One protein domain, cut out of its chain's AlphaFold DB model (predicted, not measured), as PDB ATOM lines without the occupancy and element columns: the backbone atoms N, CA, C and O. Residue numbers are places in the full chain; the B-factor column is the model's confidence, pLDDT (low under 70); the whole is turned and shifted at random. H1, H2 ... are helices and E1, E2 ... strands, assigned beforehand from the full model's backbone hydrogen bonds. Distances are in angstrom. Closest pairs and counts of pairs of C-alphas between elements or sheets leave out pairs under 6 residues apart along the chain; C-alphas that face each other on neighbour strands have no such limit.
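Overview. This is residues 3 to 78 of the 83 residues of an uncharacterized protein of Actinobacteria bacterium (UniProt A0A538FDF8). A twisted sheet of four antiparallel strands, E1 to E4, forms a slab, and one helix, H1, rises slantwise from it like an arm, with its first residues, 60 to 66, over E3 and E4 and residues 67 to 78 sticking out free. The loop of residues 10 to 21 extends the sheet at one end, and the other face of the sheet bears no named helix. The printed part has 76 residues, with four named strands followed by one named helix, in the order E1, E2, E3, E4, H1 along the chain and E1 - E2 - E3 - E4 across the sheet. The class is mixed, helices and strands; the whole is loose, with a radius of gyration of the C-alphas of 14.2 A, and flat, spanning 42 by 33 by 18 A.

Along the chain. The inner strands are E2, residues 22 to 29, 21.5 A from first to last C-alpha, and E3, residues 39 to 46, 22.6 A. The edge strands are E1, residues 3 to 9, 18.7 A, and E4, residues 54 to 58, 12.6 A. H1 holds residues 60 to 76 and is 24.6 A long. C-alpha 3, where E1 begins, is at (-15.362, -32.708, -5.596); C-alpha 39, where E3 begins, is at (-8.837, -41.052, -4.152); C-alpha 76, where H1 ends, is at (-15.382, -45.339, 23.345).

Arrangement. The four strands form a meander, each strand the antiparallel neighbour of the one before. E2 and E3 are a hairpin at 162 degrees between their directions, with N 25 and O 43 within hydrogen-bond range at 3.0 A and N 27 and O 41 at 2.9 A. The hairpin of E1 and E2 stands at 171 degrees, with N 5 and O 26 at 2.8 A. The hairpin of E3 and E4 stands at 162 degrees, with N 42 and O 56 at 2.9 A. E1 and E4 are apart. The sheet is twisted, its C-alphas lying up to 4.2 A off their best plane. H1 is on one face of the sheet, an arrangement of two layers, a sheet with a helix on one face. It lies over E3 and E4 at a height over the sheet of 14.2 A, and it stands up from the sheet, its line rising 46 degrees out of the local plane. The closest C-alphas of E3 and H1 are those of Arg 39 and Pro 60, 6.7 A apart. E4 and H1 are near each other, with 5 pairs of C-alphas within 10 A. In H1 every O i to N i+4 pair is within hydrogen-bond range.

Size, cuts and confidence. The two C-alphas farthest apart are those of Thr 15 and Asp 36, at 42.0 A. Without residues 67 to 78, which stand free, the body spans 42 by 22 by 18 A. The printed part has no cut. The link from E1 to E2, 12 residues, is long; those from E2 to E3 and from E3 to E4 are short, and that from E4 to H1 is tight. The mean pLDDT of the printed part is 95.0, and no printed residue is under 70.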
ATOM      1  N   LYS A   3     -14.020 -32.963  -6.136       96.06
ATOM      2  CA  LYS A   3     -15.362 -32.708  -5.596       96.06
ATOM      3  C   LYS A   3     -15.319 -32.715  -4.073       96.06
ATOM      4  O   LYS A   3     -15.143 -33.771  -3.470       96.06
ATOM      5  N   LEU A   4     -15.501 -31.542  -3.465       97.12
ATOM      6  CA  LEU A   4     -15.587 -31.392  -2.013       97.12
ATOM      7  C   LEU A   4     -16.785 -32.186  -1.473       97.12
ATOM      8  O   LEU A   4     -17.896 -32.060  -1.992       97.12
ATOM      9  N   ALA A   5     -16.535 -33.016  -0.465       97.31
ATOM     10  CA  ALA A   5     -17.559 -33.728   0.285       97.31
ATOM     11  C   ALA A   5     -17.970 -32.922   1.520       97.31
ATOM     12  O   ALA A   5     -19.164 -32.721   1.719       97.31
ATOM     13  N   ASP A   6     -16.994 -32.444   2.299       98.00
ATOM     14  CA  ASP A   6     -17.229 -31.587   3.464       98.00
ATOM     15  C   ASP A   6     -15.959 -30.826   3.889       98.00
ATOM     16  O   ASP A   6     -14.848 -31.172   3.466       98.00
ATOM     17  N   TYR A   7     -16.130 -29.795   4.713       97.50
ATOM     18  CA  TYR A   7     -15.067 -28.994   5.318       97.50
ATOM     19  C   TYR A   7     -15.513 -28.457   6.682       97.50
ATOM     20  O   TYR A   7     -16.672 -28.079   6.862       97.50
ATOM     21  N   GLY A   8     -14.571 -28.338   7.613       97.69
ATOM     22  CA  GLY A   8     -14.836 -27.739   8.911       97.69
ATOM     23  C   GLY A   8     -13.577 -27.415   9.699       97.69
ATOM     24  O   GLY A   8     -12.459 -27.444   9.182       97.69
ATOM     25  N   PHE A   9     -13.794 -27.116  10.974       97.81
ATOM     26  CA  PHE A   9     -12.749 -26.942  11.974       97.81
ATOM     27  C   PHE A   9     -12.851 -28.058  13.009       97.81
ATOM     28  O   PHE A   9     -13.905 -28.686  13.138       97.81
ATOM     29  N   ASP A  10     -11.764 -28.322  13.724       96.81
ATOM     30  CA  ASP A  10     -11.854 -29.066  14.973       96.81
ATOM     31  C   ASP A  10     -12.378 -28.173  16.113       96.81
ATOM     32  O   ASP A  10     -12.499 -26.947  15.998       96.81
ATOM     33  N   ASP A  11     -12.706 -28.812  17.232       96.12
ATOM     34  CA  ASP A  11     -13.254 -28.140  18.412       96.12
ATOM     35  C   ASP A  11     -12.166 -27.538  19.319       96.12
ATOM     36  O   ASP A  11     -12.449 -27.097  20.437       96.12
ATOM     37  N   HIS A  12     -10.900 -27.535  18.880       96.50
ATOM     38  CA  HIS A  12      -9.819 -26.977  19.679       96.50
ATOM     39  C   HIS A  12      -9.927 -25.440  19.733       96.50
ATOM     40  O   HIS A  12     -10.171 -24.806  18.704       96.50
ATOM     41  N   PRO A  13      -9.764 -24.791  20.905       96.06
ATOM     42  CA  PRO A  13      -9.921 -23.345  20.998       96.06
ATOM     43  C   PRO A  13      -8.911 -22.592  20.129       96.06
ATOM     44  O   PRO A  13      -7.706 -22.716  20.314       96.06
ATOM     45  N   ALA A  14      -9.398 -21.697  19.268       94.06
ATOM     46  CA  ALA A  14      -8.544 -20.827  18.452       94.06
ATOM     47  C   ALA A  14      -7.638 -19.884  19.273       94.06
ATOM     48  O   ALA A  14      -6.726 -19.264  18.734       94.06
ATOM     49  N   THR A  15      -7.915 -19.729  20.570       94.31
ATOM     50  CA  THR A  15      -7.144 -18.890  21.495       94.31
ATOM     51  C   THR A  15      -6.057 -19.652  22.252       94.31
ATOM     52  O   THR A  15      -5.383 -19.038  23.079       94.31
ATOM     53  N   ASP A  16      -5.920 -20.966  22.056       95.56
ATOM     54  CA  ASP A  16      -4.862 -21.747  22.698       95.56
ATOM     55  C   ASP A  16      -3.485 -21.332  22.126       95.56
ATOM     56  O   ASP A  16      -3.285 -21.356  20.909       95.56
ATOM     57  N   PRO A  17      -2.534 -20.886  22.967       92.19
ATOM     58  CA  PRO A  17      -1.228 -20.425  22.504       92.19
ATOM     59  C   PRO A  17      -0.237 -21.561  22.212       92.19
ATOM     60  O   PRO A  17       0.807 -21.309  21.611       92.19
ATOM     61  N   GLU A  18      -0.507 -22.785  22.667       94.62
ATOM     62  CA  GLU A  18       0.386 -23.938  22.511       94.62
ATOM     63  C   GLU A  18      -0.009 -24.828  21.333       94.62
ATOM     64  O   GLU A  18       0.837 -25.527  20.767       94.62
ATOM     65  N   ARG A  19      -1.293 -24.834  20.974       94.50
ATOM     66  CA  ARG A  19      -1.845 -25.705  19.939       94.50
ATOM     67  C   ARG A  19      -2.769 -24.911  19.037       94.50
ATOM     68  O   ARG A  19      -3.685 -24.240  19.488       94.50
ATOM     69  N   ALA A  20      -2.529 -25.005  17.739       93.75
ATOM     70  CA  ALA A  20      -3.392 -24.347  16.781       93.75
ATOM     71  C   ALA A  20      -4.694 -25.134  16.591       93.75
ATOM     72  O   ALA A  20      -4.678 -26.366  16.570       93.75
ATOM     73  N   GLN A  21      -5.798 -24.412  16.392       97.31
ATOM     74  CA  GLN A  21      -7.025 -24.997  15.860       97.31
ATOM     75  C   GLN A  21      -6.759 -25.544  14.454       97.31
ATOM     76  O   GLN A  21      -6.047 -24.920  13.659       97.31
ATOM     77  N   LEU A  22      -7.345 -26.693  14.132       97.50
ATOM     78  CA  LEU A  22      -7.210 -27.312  12.822       97.50
ATOM     79  C   LEU A  22      -8.419 -27.001  11.941       97.50
ATOM     80  O   LEU A  22      -9.563 -27.028  12.387       97.50
ATOM     81  N   ALA A  23      -8.160 -26.759  10.661       97.62
ATOM     82  CA  ALA A  23      -9.136 -26.874   9.591       97.62
ATOM     83  C   ALA A  23      -8.946 -28.219   8.877       97.62
ATOM     84  O   ALA A  23      -7.820 -28.699   8.704       97.62
ATOM     85  N   TRP A  24     -10.045 -28.828   8.445       98.06
ATOM     86  CA  TRP A  24     -10.029 -30.075   7.690       98.06
ATOM     87  C   TRP A  24     -10.960 -30.003   6.483       98.06
ATOM     88  O   TRP A  24     -11.979 -29.312   6.492       98.06
ATOM     89  N   ALA A  25     -10.616 -30.744   5.431       97.88
ATOM     90  CA  ALA A  25     -11.457 -30.904   4.253       97.88
ATOM     91  C   ALA A  25     -11.373 -32.333   3.718       97.88
ATOM     92  O   ALA A  25     -10.302 -32.944   3.706       97.88
ATOM     93  N   VAL A  26     -12.505 -32.852   3.244       98.00
ATOM     94  CA  VAL A  26     -12.603 -34.167   2.602       98.00
ATOM     95  C   VAL A  26     -13.147 -33.988   1.195       98.00
ATOM     96  O   VAL A  26     -14.196 -33.374   1.003       98.00
ATOM     97  N   ALA A  27     -12.469 -34.543   0.196       97.44
ATOM     98  CA  ALA A  27     -12.903 -34.479  -1.196       97.44
ATOM     99  C   ALA A  27     -12.697 -35.808  -1.928       97.44
ATOM    100  O   ALA A  27     -11.790 -36.572  -1.615       97.44
ATOM    101  N   ALA A  28     -13.520 -36.071  -2.943       96.44
ATOM    102  CA  ALA A  28     -13.211 -37.074  -3.957       96.44
ATOM    103  C   ALA A  28     -12.306 -36.445  -5.027       96.44
ATOM    104  O   ALA A  28     -12.609 -35.360  -5.532       96.44
ATOM    105  N   LEU A  29     -11.213 -37.125  -5.363       93.56
ATOM    106  CA  LEU A  29     -10.170 -36.673  -6.278       93.56
ATOM    107  C   LEU A  29      -9.959 -37.723  -7.376       93.56
ATOM    108  O   LEU A  29      -9.713 -38.889  -7.068       93.56
ATOM    109  N   ASP A  30     -10.042 -37.313  -8.642       85.06
ATOM    110  CA  ASP A  30      -9.746 -38.165  -9.808       85.06
ATOM    111  C   ASP A  30      -8.420 -37.819 -10.511       85.06
ATOM    112  O   ASP A  30      -8.096 -38.406 -11.537       85.06
ATOM    113  N   ASP A  31      -7.659 -36.878  -9.948       81.69
ATOM    114  CA  ASP A  31      -6.527 -36.204 -10.594       81.69
ATOM    115  C   ASP A  31      -5.220 -36.439  -9.825       81.69
ATOM    116  O   ASP A  31      -4.492 -35.515  -9.471       81.69
ATOM    117  N   CYS A  32      -4.975 -37.694  -9.448       83.44
ATOM    118  CA  CYS A  32      -3.704 -38.107  -8.867       83.44
ATOM    119  C   CYS A  32      -2.945 -38.922  -9.916       83.44
ATOM    120  O   CYS A  32      -3.244 -40.094 -10.107       83.44
ATOM    121  N   GLU A  33      -1.972 -38.303 -10.588       82.44
ATOM    122  CA  GLU A  33      -1.229 -38.925 -11.697       82.44
ATOM    123  C   GLU A  33      -0.460 -40.191 -11.281       82.44
ATOM    124  O   GLU A  33      -0.340 -41.132 -12.059       82.44
ATOM    125  N   GLU A  34       0.027 -40.242 -10.038       85.94
ATOM    126  CA  GLU A  34       0.717 -41.412  -9.470       85.94
ATOM    127  C   GLU A  34      -0.251 -42.460  -8.890       85.94
ATOM    128  O   GLU A  34       0.171 -43.489  -8.359       85.94
ATOM    129  N   CYS A  35      -1.556 -42.195  -8.937       84.88
ATOM    130  CA  CYS A  35      -2.582 -43.087  -8.437       84.88
ATOM    131  C   CYS A  35      -3.286 -43.792  -9.596       84.88
ATOM    132  O   CYS A  35      -3.869 -43.146 -10.457       84.88
ATOM    133  N   ASP A  36      -3.365 -45.119  -9.535       80.75
ATOM    134  CA  ASP A  36      -4.084 -45.895 -10.556       80.75
ATOM    135  C   ASP A  36      -5.619 -45.697 -10.536       80.75
ATOM    136  O   ASP A  36      -6.303 -46.112 -11.464       80.75
ATOM    137  N   ASP A  37      -6.172 -45.074  -9.486       86.12
ATOM    138  CA  ASP A  37      -7.615 -44.969  -9.233       86.12
ATOM    139  C   ASP A  37      -7.998 -43.667  -8.505       86.12
ATOM    140  O   ASP A  37      -7.156 -42.993  -7.903       86.12
ATOM    141  N   LEU A  38      -9.312 -43.403  -8.437       90.81
ATOM    142  CA  LEU A  38      -9.919 -42.357  -7.604       90.81
ATOM    143  C   LEU A  38      -9.440 -42.413  -6.142       90.81
ATOM    144  O   LEU A  38      -9.276 -43.488  -5.543       90.81
ATOM    145  N   ARG A  39      -9.279 -41.235  -5.538       95.75
ATOM    146  CA  ARG A  39      -8.837 -41.052  -4.152       95.75
ATOM    147  C   ARG A  39      -9.834 -40.246  -3.337       95.75
ATOM    148  O   ARG A  39     -10.568 -39.406  -3.854       95.75
ATOM    149  N   VAL A  40      -9.832 -40.505  -2.035       97.19
ATOM    150  CA  VAL A  40     -10.325 -39.553  -1.044       97.19
ATOM    151  C   VAL A  40      -9.139 -38.695  -0.635       97.19
ATOM    152  O   VAL A  40      -8.162 -39.206  -0.093       97.19
ATOM    153  N   GLU A  41      -9.213 -37.405  -0.912       96.75
ATOM    154  CA  GLU A  41      -8.260 -36.425  -0.418       96.75
ATOM    155  C   GLU A  41      -8.711 -35.960   0.972       96.75
ATOM    156  O   GLU A  41      -9.840 -35.489   1.129       96.75
ATOM    157  N   LEU A  42      -7.840 -36.115   1.971       97.69
ATOM    158  CA  LEU A  42      -7.998 -35.549   3.310       97.69
ATOM    159  C   LEU A  42      -6.951 -34.454   3.495       97.69
ATOM    160  O   LEU A  42      -5.757 -34.746   3.542       97.69
ATOM    161  N   THR A  43      -7.399 -33.214   3.630       97.50
ATOM    162  CA  THR A  43      -6.546 -32.083   4.002       97.50
ATOM    163  C   THR A  43      -6.707 -31.817   5.491       97.50
ATOM    164  O   THR A  43      -7.835 -31.752   5.978       97.50
ATOM    165  N   VAL A  44      -5.592 -31.649   6.201       97.81
ATOM    166  CA  VAL A  44      -5.571 -31.159   7.585       97.81
ATOM    167  C   VAL A  44      -4.529 -30.056   7.675       97.81
ATOM    168  O   VAL A  44      -3.363 -30.271   7.339       97.81
ATOM    169  N   GLU A  45      -4.943 -28.877   8.120       96.75
ATOM    170  CA  GLU A  45      -4.091 -27.692   8.176       96.75
ATOM    171  C   GLU A  45      -4.402 -26.810   9.384       96.75
ATOM    172  O   GLU A  45      -5.453 -26.929  10.004       96.75
ATOM    173  N   GLU A  46      -3.474 -25.923   9.733       96.50
ATOM    174  CA  GLU A  46      -3.710 -24.899  10.751       96.50
ATOM    175  C   GLU A  46      -4.784 -23.908  10.264       96.50
ATOM    176  O   GLU A  46      -4.707 -23.370   9.151       96.50
ATOM    177  N   ALA A  47      -5.784 -23.644  11.105       95.81
ATOM    178  CA  ALA A  47      -6.849 -22.700  10.802       95.81
ATOM    179  C   ALA A  47      -6.278 -21.300  10.505       95.81
ATOM    180  O   ALA A  47      -5.428 -20.776  11.222       95.81
ATOM    181  N   GLY A  48      -6.745 -20.676   9.419       92.62
ATOM    182  CA  GLY A  48      -6.260 -19.363   8.981       92.62
ATOM    183  C   GLY A  48      -4.918 -19.380   8.234       92.62
ATOM    184  O   GLY A  48      -4.433 -18.312   7.855       92.62
ATOM    185  N   ARG A  49      -4.334 -20.559   7.968       93.56
ATOM    186  CA  ARG A  49      -3.082 -20.712   7.203       93.56
ATOM    187  C   ARG A  49      -3.241 -21.708   6.041       93.56
ATOM    188  O   ARG A  49      -2.564 -22.736   6.019       93.56
ATOM    189  N   PRO A  50      -4.123 -21.407   5.067       89.44
ATOM    190  CA  PRO A  50      -4.433 -22.322   3.977       89.44
ATOM    191  C   PRO A  50      -3.194 -22.663   3.140       89.44
ATOM    192  O   PRO A  50      -2.405 -21.782   2.790       89.44
ATOM    193  N   GLY A  51      -3.043 -23.939   2.795       91.38
ATOM    194  CA  GLY A  51      -1.940 -24.470   1.992       91.38
ATOM    195  C   GLY A  51      -0.666 -24.792   2.779       91.38
ATOM    196  O   GLY A  51       0.323 -25.195   2.170       91.38
ATOM    197  N   ALA A  52      -0.668 -24.630   4.107       93.31
ATOM    198  CA  ALA A  52       0.477 -24.949   4.967       93.31
ATOM    199  C   ALA A  52       0.376 -26.325   5.657       93.31
ATOM    200  O   ALA A  52       1.304 -26.723   6.362       93.31
ATOM    201  N   GLY A  53      -0.748 -27.029   5.498       93.75
ATOM    202  CA  GLY A  53      -0.989 -28.330   6.118       93.75
ATOM    203  C   GLY A  53      -0.483 -29.532   5.326       93.75
ATOM    204  O   GLY A  53       0.351 -29.429   4.427       93.75
ATOM    205  N   LEU A  54      -1.017 -30.700   5.678       97.19
ATOM    206  CA  LEU A  54      -0.738 -31.968   5.013       97.19
ATOM    207  C   LEU A  54      -1.957 -32.435   4.221       97.19
ATOM    208  O   LEU A  54      -3.105 -32.241   4.628       97.19
ATOM    209  N   VAL A  55      -1.685 -33.103   3.102       95.75
ATOM    210  CA  VAL A  55      -2.703 -33.699   2.238       95.75
ATOM    211  C   VAL A  55      -2.448 -35.198   2.144       95.75
ATOM    212  O   VAL A  55      -1.366 -35.635   1.755       95.75
ATOM    213  N   GLY A  56      -3.444 -35.993   2.519       95.62
ATOM    214  CA  GLY A  56      -3.434 -37.442   2.367       95.62
ATOM    215  C   GLY A  56      -4.276 -37.875   1.173       95.62
ATOM    216  O   GLY A  56      -5.457 -37.544   1.102       95.62
ATOM    217  N   HIS A  57      -3.700 -38.662   0.262       96.12
ATOM    218  CA  HIS A  57      -4.430 -39.307  -0.835       96.12
ATOM    219  C   HIS A  57      -4.766 -40.747  -0.444       96.12
ATOM    220  O   HIS A  57      -3.934 -41.650  -0.522       96.12
ATOM    221  N   LEU A  58      -5.995 -40.976   0.008       96.06
ATOM    222  CA  LEU A  58      -6.435 -42.268   0.516       96.06
ATOM    223  C   LEU A  58      -7.134 -43.068  -0.585       96.06
ATOM    224  O   LEU A  58      -8.148 -42.641  -1.141       96.06
ATOM    225  N   ALA A  59      -6.633 -44.271  -0.862       95.75
ATOM    226  CA  ALA A  59      -7.401 -45.272  -1.595       95.75
ATOM    227  C   ALA A  59      -8.704 -45.611  -0.833       95.75
ATOM    228  O   ALA A  59      -8.744 -45.459   0.397       95.75
ATOM    229  N   PRO A  60      -9.755 -46.118  -1.510       95.00
ATOM    230  CA  PRO A  60     -11.035 -46.418  -0.866       95.00
ATOM    231  C   PRO A  60     -10.924 -47.299   0.388       95.00
ATOM    232  O   PRO A  60     -11.606 -47.040   1.380       95.00
ATOM    233  N   ASP A  61     -10.041 -48.298   0.392       96.38
ATOM    234  CA  ASP A  61      -9.845 -49.174   1.555       96.38
ATOM    235  C   ASP A  61      -9.191 -48.452   2.739       96.38
ATOM    236  O   ASP A  61      -9.653 -48.588   3.876       96.38
ATOM    237  N   SER A  62      -8.182 -47.616   2.487       97.44
ATOM    238  CA  SER A  62      -7.560 -46.779   3.519       97.44
ATOM    239  C   SER A  62      -8.552 -45.769   4.100       97.44
ATOM    240  O   SER A  62      -8.608 -45.597   5.318       97.44
ATOM    241  N   ALA A  63      -9.390 -45.157   3.258       97.12
ATOM    242  CA  ALA A  63     -10.434 -44.236   3.700       97.12
ATOM    243  C   ALA A  63     -11.489 -44.940   4.575       97.12
ATOM    244  O   ALA A  63     -11.859 -44.434   5.637       97.12
ATOM    245  N   ARG A  64     -11.930 -46.149   4.194       97.38
ATOM    246  CA  ARG A  64     -12.835 -46.967   5.024       97.38
ATOM    247  C   ARG A  64     -12.206 -47.330   6.364       97.38
ATOM    248  O   ARG A  64     -12.898 -47.287   7.378       97.38
ATOM    249  N   ARG A  65     -10.912 -47.662   6.380       98.19
ATOM    250  CA  ARG A  65     -10.178 -47.969   7.612       98.19
ATOM    251  C   ARG A  65     -10.087 -46.754   8.539       98.19
ATOM    252  O   ARG A  65     -10.313 -46.913   9.735       98.19
ATOM    253  N   LEU A  66      -9.820 -45.558   8.006       97.88
ATOM    254  CA  LEU A  66      -9.842 -44.319   8.789       97.88
ATOM    255  C   LEU A  66     -11.241 -44.043   9.364       97.88
ATOM    256  O   LEU A  66     -11.371 -43.809  10.563       97.88
ATOM    257  N   ARG A  67     -12.296 -44.166   8.546       97.62
ATOM    258  CA  ARG A  67     -13.689 -44.030   9.006       97.62
ATOM    259  C   ARG A  67     -14.019 -45.017  10.129       97.62
ATOM    260  O   ARG A  67     -14.645 -44.639  11.112       97.62
ATOM    261  N   ALA A  68     -13.577 -46.269  10.012       98.12
ATOM    262  CA  ALA A  68     -13.776 -47.273  11.054       98.12
ATOM    263  C   ALA A  68     -13.045 -46.913  12.358       98.12
ATOM    264  O   ALA A  68     -13.608 -47.109  13.430       98.12
ATOM    265  N   ALA A  69     -11.829 -46.360  12.279       98.44
ATOM    266  CA  ALA A  69     -11.091 -45.906  13.456       98.44
ATOM    267  C   ALA A  69     -11.813 -44.758  14.184       98.44
ATOM    268  O   ALA A  69     -11.958 -44.818  15.404       98.44
ATOM    269  N   LEU A  70     -12.332 -43.772  13.441       97.56
ATOM    270  CA  LEU A  70     -13.150 -42.686  13.998       97.56
ATOM    271  C   LEU A  70     -14.425 -43.227  14.656       97.56
ATOM    272  O   LEU A  70     -14.715 -42.898  15.801       97.56
ATOM    273  N   ALA A  71     -15.140 -44.124  13.974       98.25
ATOM    274  CA  ALA A  71     -16.331 -44.765  14.522       98.25
ATOM    275  C   ALA A  71     -16.032 -45.556  15.808       98.25
ATOM    276  O   ALA A  71     -16.845 -45.577  16.727       98.25
ATOM    277  N   THR A  72     -14.883 -46.230  15.894       98.50
ATOM    278  CA  THR A  72     -14.453 -46.894  17.132       98.50
ATOM    279  C   THR A  72     -14.198 -45.876  18.240       98.50
ATOM    280  O   THR A  72     -14.735 -46.051  19.326       98.50
ATOM    281  N   ALA A  73     -13.463 -44.796  17.966       98.50
ATOM    282  CA  ALA A  73     -13.201 -43.750  18.955       98.50
ATOM    283  C   ALA A  73     -14.494 -43.099  19.483       98.50
ATOM    284  O   ALA A  73     -14.619 -42.897  20.686       98.50
ATOM    285  N   LEU A  74     -15.484 -42.846  18.618       98.44
ATOM    286  CA  LEU A  74     -16.793 -42.319  19.030       98.44
ATOM    287  C   LEU A  74     -17.525 -43.263  19.991       98.44
ATOM    288  O   LEU A  74     -18.044 -42.822  21.012       98.44
ATOM    289  N   ARG A  75     -17.500 -44.575  19.724       98.19
ATOM    290  CA  ARG A  75     -18.102 -45.564  20.634       98.19
ATOM    291  C   ARG A  75     -17.435 -45.576  22.007       98.19
ATOM    292  O   ARG A  75     -18.139 -45.697  23.002       98.19
ATOM    293  N   GLU A  76     -16.112 -45.430  22.069       98.50
ATOM    294  CA  GLU A  76     -15.382 -45.339  23.345       98.50
ATOM    295  C   GLU A  76     -15.768 -44.087  24.151       98.50
ATOM    296  O   GLU A  76     -15.709 -44.098  25.378       98.50
ATOM    297  N   LEU A  77     -16.216 -43.022  23.477       98.38
ATOM    298  CA  LEU A  77     -16.752 -41.814  24.110       98.38
ATOM    299  C   LEU A  77     -18.237 -41.943  24.505       98.38
ATOM    300  O   LEU A  77     -18.774 -41.042  25.142       98.38
ATOM    301  N   GLY A  78     -18.897 -43.055  24.166       98.31
ATOM    302  CA  GLY A  78     -20.327 -43.268  24.402       98.31
ATOM    303  C   GLY A  78     -21.248 -42.612  23.366       98.31
ATOM    304  O   GLY A  78     -22.456 -42.560  23.587       98.31
TER     305      GLY A  78